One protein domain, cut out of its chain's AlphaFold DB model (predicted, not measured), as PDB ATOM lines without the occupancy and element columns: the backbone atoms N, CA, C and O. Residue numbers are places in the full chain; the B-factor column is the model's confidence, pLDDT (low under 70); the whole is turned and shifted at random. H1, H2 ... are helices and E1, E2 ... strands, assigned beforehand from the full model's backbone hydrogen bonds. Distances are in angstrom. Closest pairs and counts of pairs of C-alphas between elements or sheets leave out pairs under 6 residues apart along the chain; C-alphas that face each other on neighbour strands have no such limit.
ATOM      1  N   MET A   3     217.356 145.159 224.236       86.94
ATOM      2  CA  MET A   3     218.569 144.725 223.535       86.94
ATOM      3  C   MET A   3     218.438 143.266 223.085       86.94
ATOM      4  O   MET A   3     217.740 142.486 223.728       86.94
ATOM      5  N   LEU A   4     219.115 142.924 221.993       78.62
ATOM      6  CA  LEU A   4     219.439 141.557 221.593       78.62
ATOM      7  C   LEU A   4     220.705 141.090 222.324       78.62
ATOM      8  O   LEU A   4     221.501 141.906 222.813       78.62
ATOM      9  N   ASP A   5     220.932 139.780 222.309       72.19
ATOM     10  CA  ASP A   5     222.222 139.207 222.678       72.19
ATOM     11  C   ASP A   5     223.342 139.793 221.798       72.19
ATOM     12  O   ASP A   5     223.144 140.145 220.633       72.19
ATOM     13  N   GLY A   6     224.523 139.995 222.386       74.12
ATOM     14  CA  GLY A   6     225.626 140.708 221.726       74.12
ATOM     15  C   GLY A   6     225.530 142.240 221.781       74.12
ATOM     16  O   GLY A   6     226.366 142.924 221.197       74.12
ATOM     17  N   GLY A   7     224.554 142.800 222.507       82.00
ATOM     18  CA  GLY A   7     224.478 144.241 222.790       82.00
ATOM     19  C   GLY A   7     223.886 145.084 221.658       82.00
ATOM     20  O   GLY A   7     224.003 146.311 221.674       82.00
ATOM     21  N   LEU A   8     223.244 144.444 220.682       85.62
ATOM     22  CA  LEU A   8     222.557 145.126 219.590       85.62
ATOM     23  C   LEU A   8     221.193 145.651 220.049       85.62
ATOM     24  O   LEU A   8     220.498 145.016 220.836       85.62
ATOM     25  N   LEU A   9     220.769 146.801 219.527       88.88
ATOM     26  CA  LEU A   9     219.455 147.349 219.848       88.88
ATOM     27  C   LEU A   9     218.346 146.518 219.186       88.88
ATOM     28  O   LEU A   9     218.309 146.419 217.964       88.88
ATOM     29  N   LYS A  10     217.396 146.009 219.979       91.19
ATOM     30  CA  LYS A  10     216.178 145.356 219.473       91.19
ATOM     31  C   LYS A  10     215.045 146.353 219.282       91.19
ATOM     32  O   LYS A  10     214.384 146.381 218.245       91.19
ATOM     33  N   ARG A  11     214.802 147.182 220.298       94.19
ATOM     34  CA  ARG A  11     213.732 148.181 220.286       94.19
ATOM     35  C   ARG A  11     214.048 149.345 221.208       94.19
ATOM     36  O   ARG A  11     214.427 149.164 222.363       94.19
ATOM     37  N   THR A  12     213.821 150.564 220.742       96.69
ATOM     38  CA  THR A  12     213.809 151.748 221.608       96.69
ATOM     39  C   THR A  12     212.658 152.655 221.229       96.69
ATOM     40  O   THR A  12     212.194 152.615 220.092       96.69
ATOM     41  N   VAL A  13     212.199 153.452 222.184       96.06
ATOM     42  CA  VAL A  13     211.201 154.496 221.973       96.06
ATOM     43  C   VAL A  13     211.690 155.739 222.699       96.06
ATOM     44  O   VAL A  13     212.197 155.648 223.818       96.06
ATOM     45  N   PHE A  14     211.592 156.869 222.015       95.44
ATOM     46  CA  PHE A  14     211.918 158.193 222.505       95.44
ATOM     47  C   PHE A  14     210.706 159.088 222.287       95.44
ATOM     48  O   PHE A  14     210.304 159.308 221.145       95.44
ATOM     49  N   ASP A  15     210.142 159.599 223.372       94.94
ATOM     50  CA  ASP A  15     208.937 160.417 223.347       94.94
ATOM     51  C   ASP A  15     209.243 161.831 223.843       94.94
ATOM     52  O   ASP A  15     209.981 162.032 224.809       94.94
ATOM     53  N   VAL A  16     208.655 162.812 223.168       94.25
ATOM     54  CA  VAL A  16     208.645 164.221 223.545       94.25
ATOM     55  C   VAL A  16     207.191 164.625 223.719       94.25
ATOM     56  O   VAL A  16     206.406 164.552 222.773       94.25
ATOM     57  N   SER A  17     206.848 165.074 224.918       93.50
ATOM     58  CA  SER A  17     205.553 165.660 225.251       93.50
ATOM     59  C   SER A  17     205.739 167.067 225.811       93.50
ATOM     60  O   SER A  17     206.840 167.454 226.214       93.50
ATOM     61  N   PHE A  18     204.665 167.846 225.812       91.38
ATOM     62  CA  PHE A  18     204.606 169.127 226.503       91.38
ATOM     63  C   PHE A  18     203.309 169.224 227.295       91.38
ATOM     64  O   PHE A  18     202.268 168.742 226.859       91.38
ATOM     65  N   GLU A  19     203.377 169.893 228.438       92.94
ATOM     66  CA  GLU A  19     202.212 170.153 229.273       92.94
ATOM     67  C   GLU A  19     201.617 171.522 228.913       92.94
ATOM     68  O   GLU A  19     202.334 172.514 228.735       92.94
ATOM     69  N   ASN A  20     200.294 171.588 228.798       88.38
ATOM     70  CA  ASN A  20     199.542 172.825 228.624       88.38
ATOM     71  C   ASN A  20     198.364 172.891 229.622       88.38
ATOM     72  O   ASN A  20     198.152 171.991 230.429       88.38
ATOM     73  N   ALA A  21     197.568 173.965 229.579       90.06
ATOM     74  CA  ALA A  21     196.432 174.143 230.495       90.06
ATOM     75  C   ALA A  21     195.314 173.081 230.357       90.06
ATOM     76  O   ALA A  21     194.479 172.964 231.252       90.06
ATOM     77  N   ALA A  22     195.273 172.349 229.242       84.94
ATOM     78  CA  ALA A  22     194.359 171.246 228.961       84.94
ATOM     79  C   ALA A  22     194.947 169.857 229.299       84.94
ATOM     80  O   ALA A  22     194.171 168.911 229.428       84.94
ATOM     81  N   GLY A  23     196.267 169.735 229.492       87.88
ATOM     82  CA  GLY A  23     196.949 168.501 229.898       87.88
ATOM     83  C   GLY A  23     198.285 168.261 229.187       87.88
ATOM     84  O   GLY A  23     198.827 169.155 228.534       87.88
ATOM     85  N   ASP A  24     198.803 167.040 229.333       88.50
ATOM     86  CA  ASP A  24     199.969 166.543 228.597       88.50
ATOM     87  C   ASP A  24     199.588 166.179 227.158       88.50
ATOM     88  O   ASP A  24     198.706 165.355 226.923       88.50
ATOM     89  N   GLU A  25     200.306 166.753 226.200       90.44
ATOM     90  CA  GLU A  25     200.150 166.506 224.768       90.44
ATOM     91  C   GLU A  25     201.419 165.838 224.222       90.44
ATOM     92  O   GLU A  25     202.545 166.263 224.516       90.44
ATOM     93  N   SER A  26     201.261 164.798 223.399       90.62
ATOM     94  CA  SER A  26     202.394 164.207 222.680       90.62
ATOM     95  C   SER A  26     202.801 165.131 221.538       90.62
ATOM     96  O   SER A  26     201.959 165.590 220.778       90.62
ATOM     97  N   LEU A  27     204.094 165.416 221.392       91.69
ATOM     98  CA  LEU A  27     204.619 166.193 220.266       91.69
ATOM     99  C   LEU A  27     205.279 165.295 219.230       91.69
ATOM    100  O   LEU A  27     205.053 165.446 218.031       91.69
ATOM    101  N   LEU A  28     206.140 164.395 219.687       92.94
ATOM    102  CA  LEU A  28     206.967 163.564 218.828       92.94
ATOM    103  C   LEU A  28     207.220 162.230 219.520       92.94
ATOM    104  O   LEU A  28     207.646 162.202 220.667       92.94
ATOM    105  N   SER A  29     207.028 161.136 218.796       94.62
ATOM    106  CA  SER A  29     207.408 159.793 219.229       94.62
ATOM    107  C   SER A  29     208.293 159.168 218.161       94.62
ATOM    108  O   SER A  29     207.904 159.073 216.998       94.62
ATOM    109  N   VAL A  30     209.497 158.753 218.535       95.56
ATOM    110  CA  VAL A  30     210.451 158.080 217.653       95.56
ATOM    111  C   VAL A  30     210.740 156.702 218.223       95.56
ATOM    112  O   VAL A  30     211.407 156.561 219.245       95.56
ATOM    113  N   GLY A  31     210.260 155.667 217.545       96.50
ATOM    114  CA  GLY A  31     210.567 154.282 217.875       96.50
ATOM    115  C   GLY A  31     211.535 153.685 216.867       96.50
ATOM    116  O   GLY A  31     211.262 153.765 215.680       96.50
ATOM    117  N   LEU A  32     212.614 153.036 217.301       96.06
ATOM    118  CA  LEU A  32     213.441 152.197 216.424       96.06
ATOM    119  C   LEU A  32     213.198 150.730 216.750       96.06
ATOM    120  O   LEU A  32     213.004 150.368 217.913       96.06
ATOM    121  N   PHE A  33     213.241 149.887 215.727       94.94
ATOM    122  CA  PHE A  33     213.157 148.444 215.881       94.94
ATOM    123  C   PHE A  33     214.138 147.747 214.947       94.94
ATOM    124  O   PHE A  33     214.393 148.215 213.835       94.94
ATOM    125  N   ALA A  34     214.652 146.611 215.395       93.00
ATOM    126  CA  ALA A  34     215.478 145.727 214.600       93.00
ATOM    127  C   ALA A  34     215.276 144.265 215.013       93.00
ATOM    128  O   ALA A  34     214.878 143.962 216.138       93.00
ATOM    129  N   SER A  35     215.529 143.362 214.075       89.44
ATOM    130  CA  SER A  35     215.439 141.912 214.249       89.44
ATOM    131  C   SER A  35     216.412 141.232 213.286       89.44
ATOM    132  O   SER A  35     216.798 141.830 212.278       89.44
ATOM    133  N   GLY A  36     216.862 140.021 213.618       86.81
ATOM    134  CA  GLY A  36     217.792 139.252 212.787       86.81
ATOM    135  C   GLY A  36     219.195 139.852 212.659       86.81
ATOM    136  O   GLY A  36     219.955 139.429 211.798       86.81
ATOM    137  N   LEU A  37     219.565 140.842 213.485       85.31
ATOM    138  CA  LEU A  37     220.893 141.475 213.421       85.31
ATOM    139  C   LEU A  37     222.012 140.626 214.038       85.31
ATOM    140  O   LEU A  37     223.180 140.894 213.759       85.31
ATOM    141  N   GLY A  38     221.672 139.612 214.841       78.88
ATOM    142  CA  GLY A  38     222.648 138.715 215.465       78.88
ATOM    143  C   GLY A  38     223.572 138.068 214.434       78.88
ATOM    144  O   GLY A  38     224.786 138.204 214.544       78.88
ATOM    145  N   SER A  39     222.999 137.515 213.359       71.94
ATOM    146  CA  SER A  39     223.739 136.864 212.264       71.94
ATOM    147  C   SER A  39     224.716 137.791 211.528       71.94
ATOM    148  O   SER A  39     225.725 137.336 210.993       71.94
ATOM    149  N   VAL A  40     224.448 139.102 211.508       74.69
ATOM    150  CA  VAL A  40     225.321 140.102 210.871       74.69
ATOM    151  C   VAL A  40     226.474 140.506 211.790       74.69
ATOM    152  O   VAL A  40     227.573 140.769 211.307       74.69
ATOM    153  N   ALA A  41     226.236 140.583 213.101       71.25
ATOM    154  CA  ALA A  41     227.222 141.073 214.061       71.25
ATOM    155  C   ALA A  41     228.189 139.996 214.562       71.25
ATOM    156  O   ALA A  41     229.356 140.309 214.794       71.25
ATOM    157  N   SER A  42     227.734 138.751 214.735       65.19
ATOM    158  CA  SER A  42     228.592 137.670 215.228       65.19
ATOM    159  C   SER A  42     229.463 137.060 214.134       65.19
ATOM    160  O   SER A  42     230.513 136.518 214.456       65.19
ATOM    161  N   GLY A  43     229.063 137.113 212.855       57.44
ATOM    162  CA  GLY A  43     229.767 136.452 211.739       57.44
ATOM    163  C   GLY A  43     229.821 134.915 211.828       57.44
ATOM    164  O   GLY A  43     230.115 134.247 210.841       57.44
ATOM    165  N   GLU A  44     229.504 134.367 212.996       52.12
ATOM    166  CA  GLU A  44     229.415 132.962 213.336       52.12
ATOM    167  C   GLU A  44     227.969 132.668 213.707       52.12
ATOM    168  O   GLU A  44     227.354 133.406 214.494       52.12
ATOM    169  N   SER A  45     227.441 131.604 213.106       48.38
ATOM    170  CA  SER A  45     226.101 131.130 213.380       48.38
ATOM    171  C   SER A  45     226.009 130.711 214.850       48.38
ATOM    172  O   SER A  45     226.571 129.692 215.250       48.38
ATOM    173  N   SER A  46     225.404 131.555 215.676       46.38
ATOM    174  CA  SER A  46     225.154 131.284 217.085       46.38
ATOM    175  C   SER A  46     223.816 130.564 217.169       46.38
ATOM    176  O   SER A  46     222.832 131.154 216.758       46.38
ATOM    177  N   GLU A  47     223.779 129.341 217.712       45.72
ATOM    178  CA  GLU A  47     222.627 128.409 217.792       45.72
ATOM    179  C   GLU A  47     221.377 128.924 218.566       45.72
ATOM    180  O   GLU A  47     220.682 128.162 219.240       45.72
ATOM    181  N   SER A  48     221.073 130.217 218.526       49.09
ATOM    182  CA  SER A  48     219.869 130.835 219.067       49.09
ATOM    183  C   SER A  48     218.774 130.899 217.997       49.09
ATOM    184  O   SER A  48     219.010 131.241 216.845       49.09
ATOM    185  N   GLU A  49     217.529 130.636 218.391       49.47
ATOM    186  CA  GLU A  49     216.320 130.539 217.543       49.47
ATOM    187  C   GLU A  49     215.978 131.801 216.704       49.47
ATOM    188  O   GLU A  49     214.964 131.840 216.007       49.47
ATOM    189  N   GLU A  50     216.806 132.848 216.754       52.69
ATOM    190  CA  GLU A  50     216.670 134.093 215.991       52.69
ATOM    191  C   GLU A  50     217.465 134.098 214.664       52.69
ATOM    192  O   GLU A  50     217.286 135.017 213.854       52.69
ATOM    193  N   GLU A  51     218.303 133.083 214.408       51.31
ATOM    194  CA  GLU A  51     219.155 132.974 213.209       51.31
ATOM    195  C   GLU A  51     218.400 132.900 211.880       51.31
ATOM    196  O   GLU A  51     218.910 133.356 210.856       51.31
ATOM    197  N   ASP A  52     217.171 132.388 211.888       52.56
ATOM    198  CA  ASP A  52     216.379 132.215 210.665       52.56
ATOM    199  C   ASP A  52     215.631 133.489 210.239       52.56
ATOM    200  O   ASP A  52     214.949 133.518 209.208       52.56
ATOM    201  N   SER A  53     215.742 134.574 211.011       67.25
ATOM    202  CA  SER A  53     215.133 135.850 210.642       67.25
ATOM    203  C   SER A  53     216.065 136.666 209.744       67.25
ATOM    204  O   SER A  53     217.177 137.036 210.116       67.25
ATOM    205  N   SER A  54     215.601 136.979 208.527       84.19
ATOM    206  CA  SER A  54     216.313 137.914 207.648       84.19
ATOM    207  C   SER A  54     216.476 139.261 208.363       84.19
ATOM    208  O   SER A  54     215.477 139.782 208.875       84.19
ATOM    209  N   PRO A  55     217.688 139.848 208.396       90.31
ATOM    210  CA  PRO A  55     217.925 141.065 209.154       90.31
ATOM    211  C   PRO A  55     217.041 142.192 208.629       90.31
ATOM    212  O   PRO A  55     217.003 142.479 207.430       90.31
ATOM    213  N   THR A  56     216.348 142.857 209.547       93.31
ATOM    214  CA  THR A  56     215.490 143.997 209.240       93.31
ATOM    215  C   THR A  56     215.587 145.048 210.332       93.31
ATOM    216  O   THR A  56     215.732 144.728 211.513       93.31
ATOM    217  N   ALA A  57     215.482 146.314 209.939       94.25
ATOM    218  CA  ALA A  57     215.350 147.422 210.868       94.25
ATOM    219  C   ALA A  57     214.451 148.515 210.296       94.25
ATOM    220  O   ALA A  57     214.274 148.642 209.081       94.25
ATOM    221  N   GLY A  58     213.895 149.328 211.182       95.38
ATOM    222  CA  GLY A  58     213.069 150.455 210.800       95.38
ATOM    223  C   GLY A  58     212.751 151.382 211.958       95.38
ATOM    224  O   GLY A  58     213.259 151.240 213.074       95.38
ATOM    225  N   MET A  59     211.891 152.348 211.658       96.00
ATOM    226  CA  MET A  59     211.487 153.410 212.557       96.00
ATOM    227  C   MET A  59     209.980 153.649 212.496       96.00
ATOM    228  O   MET A  59     209.382 153.727 211.422       96.00
ATOM    229  N   ASN A  60     209.382 153.825 213.667       95.69
ATOM    230  CA  ASN A  60     208.045 154.358 213.853       95.69
ATOM    231  C   ASN A  60     208.159 155.837 214.208       95.69
ATOM    232  O   ASN A  60     208.982 156.208 215.044       95.69
ATOM    233  N   LEU A  61     207.321 156.658 213.588       95.00
ATOM    234  CA  LEU A  61     207.303 158.092 213.816       95.00
ATOM    235  C   LEU A  61     205.870 158.525 214.126       95.00
ATOM    236  O   LEU A  61     204.979 158.390 213.288       95.00
ATOM    237  N   GLY A  62     205.656 159.012 215.339       93.50
ATOM    238  CA  GLY A  62     204.472 159.761 215.731       93.50
ATOM    239  C   GLY A  62     204.805 161.245 215.749       93.50
ATOM    240  O   GLY A  62     205.875 161.628 216.219       93.50
ATOM    241  N   PHE A  63     203.914 162.073 215.223       91.38
ATOM    242  CA  PHE A  63     204.004 163.522 215.340       91.38
ATOM    243  C   PHE A  63     202.629 164.044 215.727       91.38
ATOM    244  O   PHE A  63     201.654 163.812 215.005       91.38
ATOM    245  N   LEU A  64     202.559 164.712 216.877       87.81
ATOM    246  CA  LEU A  64     201.314 164.919 217.614       87.81
ATOM    247  C   LEU A  64     200.602 163.571 217.862       87.81
ATOM    248  O   LEU A  64     201.238 162.516 217.867       87.81
ATOM    249  N   ASP A  65     199.278 163.569 217.985       84.69
ATOM    250  CA  ASP A  65     198.470 162.348 218.149       84.69
ATOM    251  C   ASP A  65     198.325 161.505 216.865       84.69
ATOM    252  O   ASP A  65     197.426 160.671 216.739       84.69
ATOM    253  N   SER A  66     199.176 161.736 215.861       89.50
ATOM    254  CA  SER A  66     199.145 161.026 214.583       89.50
ATOM    255  C   SER A  66     200.377 160.150 214.397       89.50
ATOM    256  O   SER A  66     201.515 160.612 214.461       89.50
ATOM    257  N   TYR A  67     200.142 158.880 214.069       91.19
ATOM    258  CA  TYR A  67     201.195 157.925 213.731       91.19
ATOM    259  C   TYR A  67     201.366 157.812 212.217       91.19
ATOM    260  O   TYR A  67     200.414 157.532 211.482       91.19
ATOM    261  N   LEU A  68     202.596 158.000 211.745       91.62
ATOM    262  CA  LEU A  68     202.967 157.777 210.353       91.62
ATOM    263  C   LEU A  68     203.197 156.285 210.091       91.62
ATOM    264  O   LEU A  68     203.439 155.491 211.003       91.62
ATOM    265  N   ARG A  69     203.140 155.891 208.811       93.81
ATOM    266  CA  ARG A  69     203.511 154.525 208.421       93.81
ATOM    267  C   ARG A  69     204.971 154.257 208.811       93.81
ATOM    268  O   ARG A  69     205.809 155.120 208.548       93.81
ATOM    269  N   PRO A  70     205.288 153.072 209.362       93.31
ATOM    270  CA  PRO A  70     206.662 152.709 209.684       93.31
ATOM    271  C   PRO A  70     207.578 152.825 208.467       93.31
ATOM    272  O   PRO A  70     207.258 152.314 207.388       93.31
ATOM    273  N   TYR A  71     208.725 153.469 208.654       93.00
ATOM    274  CA  TYR A  71     209.779 153.531 207.654       93.00
ATOM    275  C   TYR A  71     210.722 152.348 207.859       93.00
ATOM    276  O   TYR A  71     211.274 152.169 208.941       93.00
ATOM    277  N   VAL A  72     210.890 151.514 206.837       94.69
ATOM    278  CA  VAL A  72     211.773 150.343 206.896       94.69
ATOM    279  C   VAL A  72     213.098 150.718 206.253       94.69
ATOM    280  O   VAL A  72     213.110 151.138 205.101       94.69
ATOM    281  N   PHE A  73     214.192 150.578 207.002       93.38
ATOM    282  CA  PHE A  73     215.540 150.887 206.526       93.38
ATOM    283  C   PHE A  73     216.054 149.813 205.571       93.38
ATOM    284  O   PHE A  73     216.668 150.139 204.566       93.38
ATOM    285  N   PHE A  74     215.807 148.544 205.897       94.06
ATOM    286  CA  PHE A  74     216.151 147.387 205.072       94.06
ATOM    287  C   PHE A  74     215.359 146.153 205.528       94.06
ATOM    288  O   PHE A  74     214.863 146.081 206.661       94.06
ATOM    289  N   ARG A  75     215.248 145.163 204.643       93.94
ATOM    290  CA  ARG A  75     214.534 143.893 204.870       93.94
ATOM    291  C   ARG A  75     215.417 142.654 204.723       93.94
ATOM    292  O   ARG A  75     214.933 141.547 204.939       93.94
ATOM    293  N   SER A  76     216.664 142.823 204.285       92.00
ATOM    294  CA  SER A  76     217.591 141.721 204.021       92.00
ATOM    295  C   SER A  76     219.048 142.135 204.202       92.00
ATOM    296  O   SER A  76     219.384 143.322 204.139       92.00
ATOM    297  N   THR A  77     219.936 141.145 204.325       90.75
ATOM    298  CA  THR A  77     221.387 141.364 204.412       90.75
ATOM    299  C   THR A  77     221.931 142.036 203.157       90.75
ATOM    300  O   THR A  77     222.778 142.917 203.253       90.75
ATOM    301  N   SER A  78     221.434 141.670 201.971       91.50
ATOM    302  CA  SER A  78     221.866 142.277 200.708       91.50
ATOM    303  C   SER A  78     221.504 143.758 200.606       91.50
ATOM    304  O   SER A  78     222.296 144.540 200.092       91.50
ATOM    305  N   GLU A  79     220.335 144.156 201.111       93.00
ATOM    306  CA  GLU A  79     219.900 145.559 201.122       93.00
ATOM    307  C   GLU A  79     220.707 146.374 202.141       93.00
ATOM    308  O   GLU A  79     221.232 147.435 201.807       93.00
ATOM    309  N   LEU A  80     220.911 145.822 203.344       91.38
ATOM    310  CA  LEU A  80     221.789 146.400 204.362       91.38
ATOM    311  C   LEU A  80     223.218 146.611 203.836       91.38
ATOM    312  O   LEU A  80     223.772 147.704 203.951       91.38
ATOM    313  N   MET A  81     223.816 145.585 203.227       90.62
ATOM    314  CA  MET A  81     225.167 145.682 202.665       90.62
ATOM    315  C   MET A  81     225.218 146.622 201.456       90.62
ATOM    316  O   MET A  81     226.200 147.340 201.283       90.62
ATOM    317  N   GLY A  82     224.142 146.700 200.669       92.25
ATOM    318  CA  GLY A  82     223.988 147.702 199.615       92.25
ATOM    319  C   GLY A  82     224.091 149.133 200.150       92.25
ATOM    320  O   GLY A  82     224.822 149.946 199.581       92.25
ATOM    321  N   HIS A  83     223.439 149.436 201.276       90.62
ATOM    322  CA  HIS A  83     223.577 150.725 201.969       90.62
ATOM    323  C   HIS A  83     225.000 150.974 202.485       90.62
ATOM    324  O   HIS A  83     225.533 152.073 202.322       90.62
ATOM    325  N   ALA A  84     225.639 149.955 203.067       87.94
ATOM    326  CA  ALA A  84     227.010 150.068 203.559       87.94
ATOM    327  C   ALA A  84     228.011 150.371 202.427       87.94
ATOM    328  O   ALA A  84     228.839 151.270 202.559       87.94
ATOM    329  N   TRP A  85     227.915 149.671 201.292       89.06
ATOM    330  CA  TRP A  85     228.819 149.863 200.151       89.06
ATOM    331  C   TRP A  85     228.541 151.122 199.337       89.06
ATOM    332  O   TRP A  85     229.475 151.710 198.797       89.06
ATOM    333  N   SER A  86     227.281 151.550 199.246       89.50
ATOM    334  CA  SER A  86     226.927 152.812 198.582       89.50
ATOM    335  C   SER A  86     227.273 154.047 199.417       89.50
ATOM    336  O   SER A  86     227.186 155.162 198.909       89.50
ATOM    337  N   GLY A  87     227.681 153.866 200.679       85.88
ATOM    338  CA  GLY A  87     228.057 154.961 201.566       85.88
ATOM    339  C   GLY A  87     226.868 155.800 202.038       85.88
ATOM    340  O   GLY A  87     227.071 156.897 202.550       85.88
TER     341      GLY A  87
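Overview. This is residues 3 to 87 of the 101 residues of an uncharacterized protein of Araneus ventricosus (UniProt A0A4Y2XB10). A long, narrow sheet of four antiparallel strands makes the length of the domain, with the long hairpin of E1 and E2 running past the shorter E3 and E4 and its tip, residues 19 to 24, sticking out free. At the other end of the sheet are the short helix H1, a long loop of residues 43 to 55, and helix H2, which packs on E4 and E3 with its residues 77 to 83. The printed part has 85 residues, with four named strands and two named helices in the order E1, E2, H1, E3, E4, H2; the sheet's order is E1, E2, E3, E4, and the class is mixed, helices and strands. The whole is loose, with a radius of gyration of the C-alphas of 16.6 A, and spans 55 by 28 by 19 A.

Along the chain. In the sheet, E1 is residues 9 to 20, 33.5 A from first to last C-alpha, and begins at C-alpha 9, (219.455, 147.349, 219.848). E2, residues 23 to 35, is 36.0 A long and bends by 53 degrees at residue 27. E3 is residues 56 to 63, 23.5 A, and E4 is residues 71 to 74, 9.2 A. H1 is residues 38 to 42, 6.0 A. H2, residues 77 to 86, is 14.0 A long and ends at C-alpha 86, (226.927, 152.812, 198.582).

Arrangement. E1 and E2 form a hairpin at 171 degrees, with N 14 and O 30 at 2.8 A and N 20 and O 23 at 2.9 A, within hydrogen-bond range. E2 and E3 are antiparallel at 172 degrees, with N 31 and O 60 at 2.9 A; C-alphas 27 and 63, which face each other, are 5.6 A apart. E3 and E4 form a hairpin at 164 degrees, with N 59 and O 71 at 2.8 A. E1 and E4 are the edge strands and are apart. Residues 62 to 63 of E3 also pair, antiparallel, with residues 66 to 67. H2 is on the sheet, with 11 pairs of C-alphas within 10 A, and this is an arrangement of two layers, a sheet with a helix on one face. The closest C-alphas of E4 and H2 are those of Phe 74 and Leu 80, 5.8 A apart. H1 is not on the sheet, and it is close to H2 but not clearly touching, with the C-alphas of Val 40 and Thr 77 closest at 7.7 A. In H1 and H2 every O i to N i+4 pair is within hydrogen-bond range.

Size, cuts and confidence. The outline is elongated, but only just, and the sheet is twisted, its C-alphas lying up to 4.3 A off its best plane. The two C-alphas farthest apart, those of Ala 21 and Glu 44, are 55.5 A apart. The printed part has no cut. The link from H1 to E3, 13 residues, is long. The mean pLDDT of the printed part is 84.7, and residues 42 to 53, of which 42 belongs to H1, are under 70.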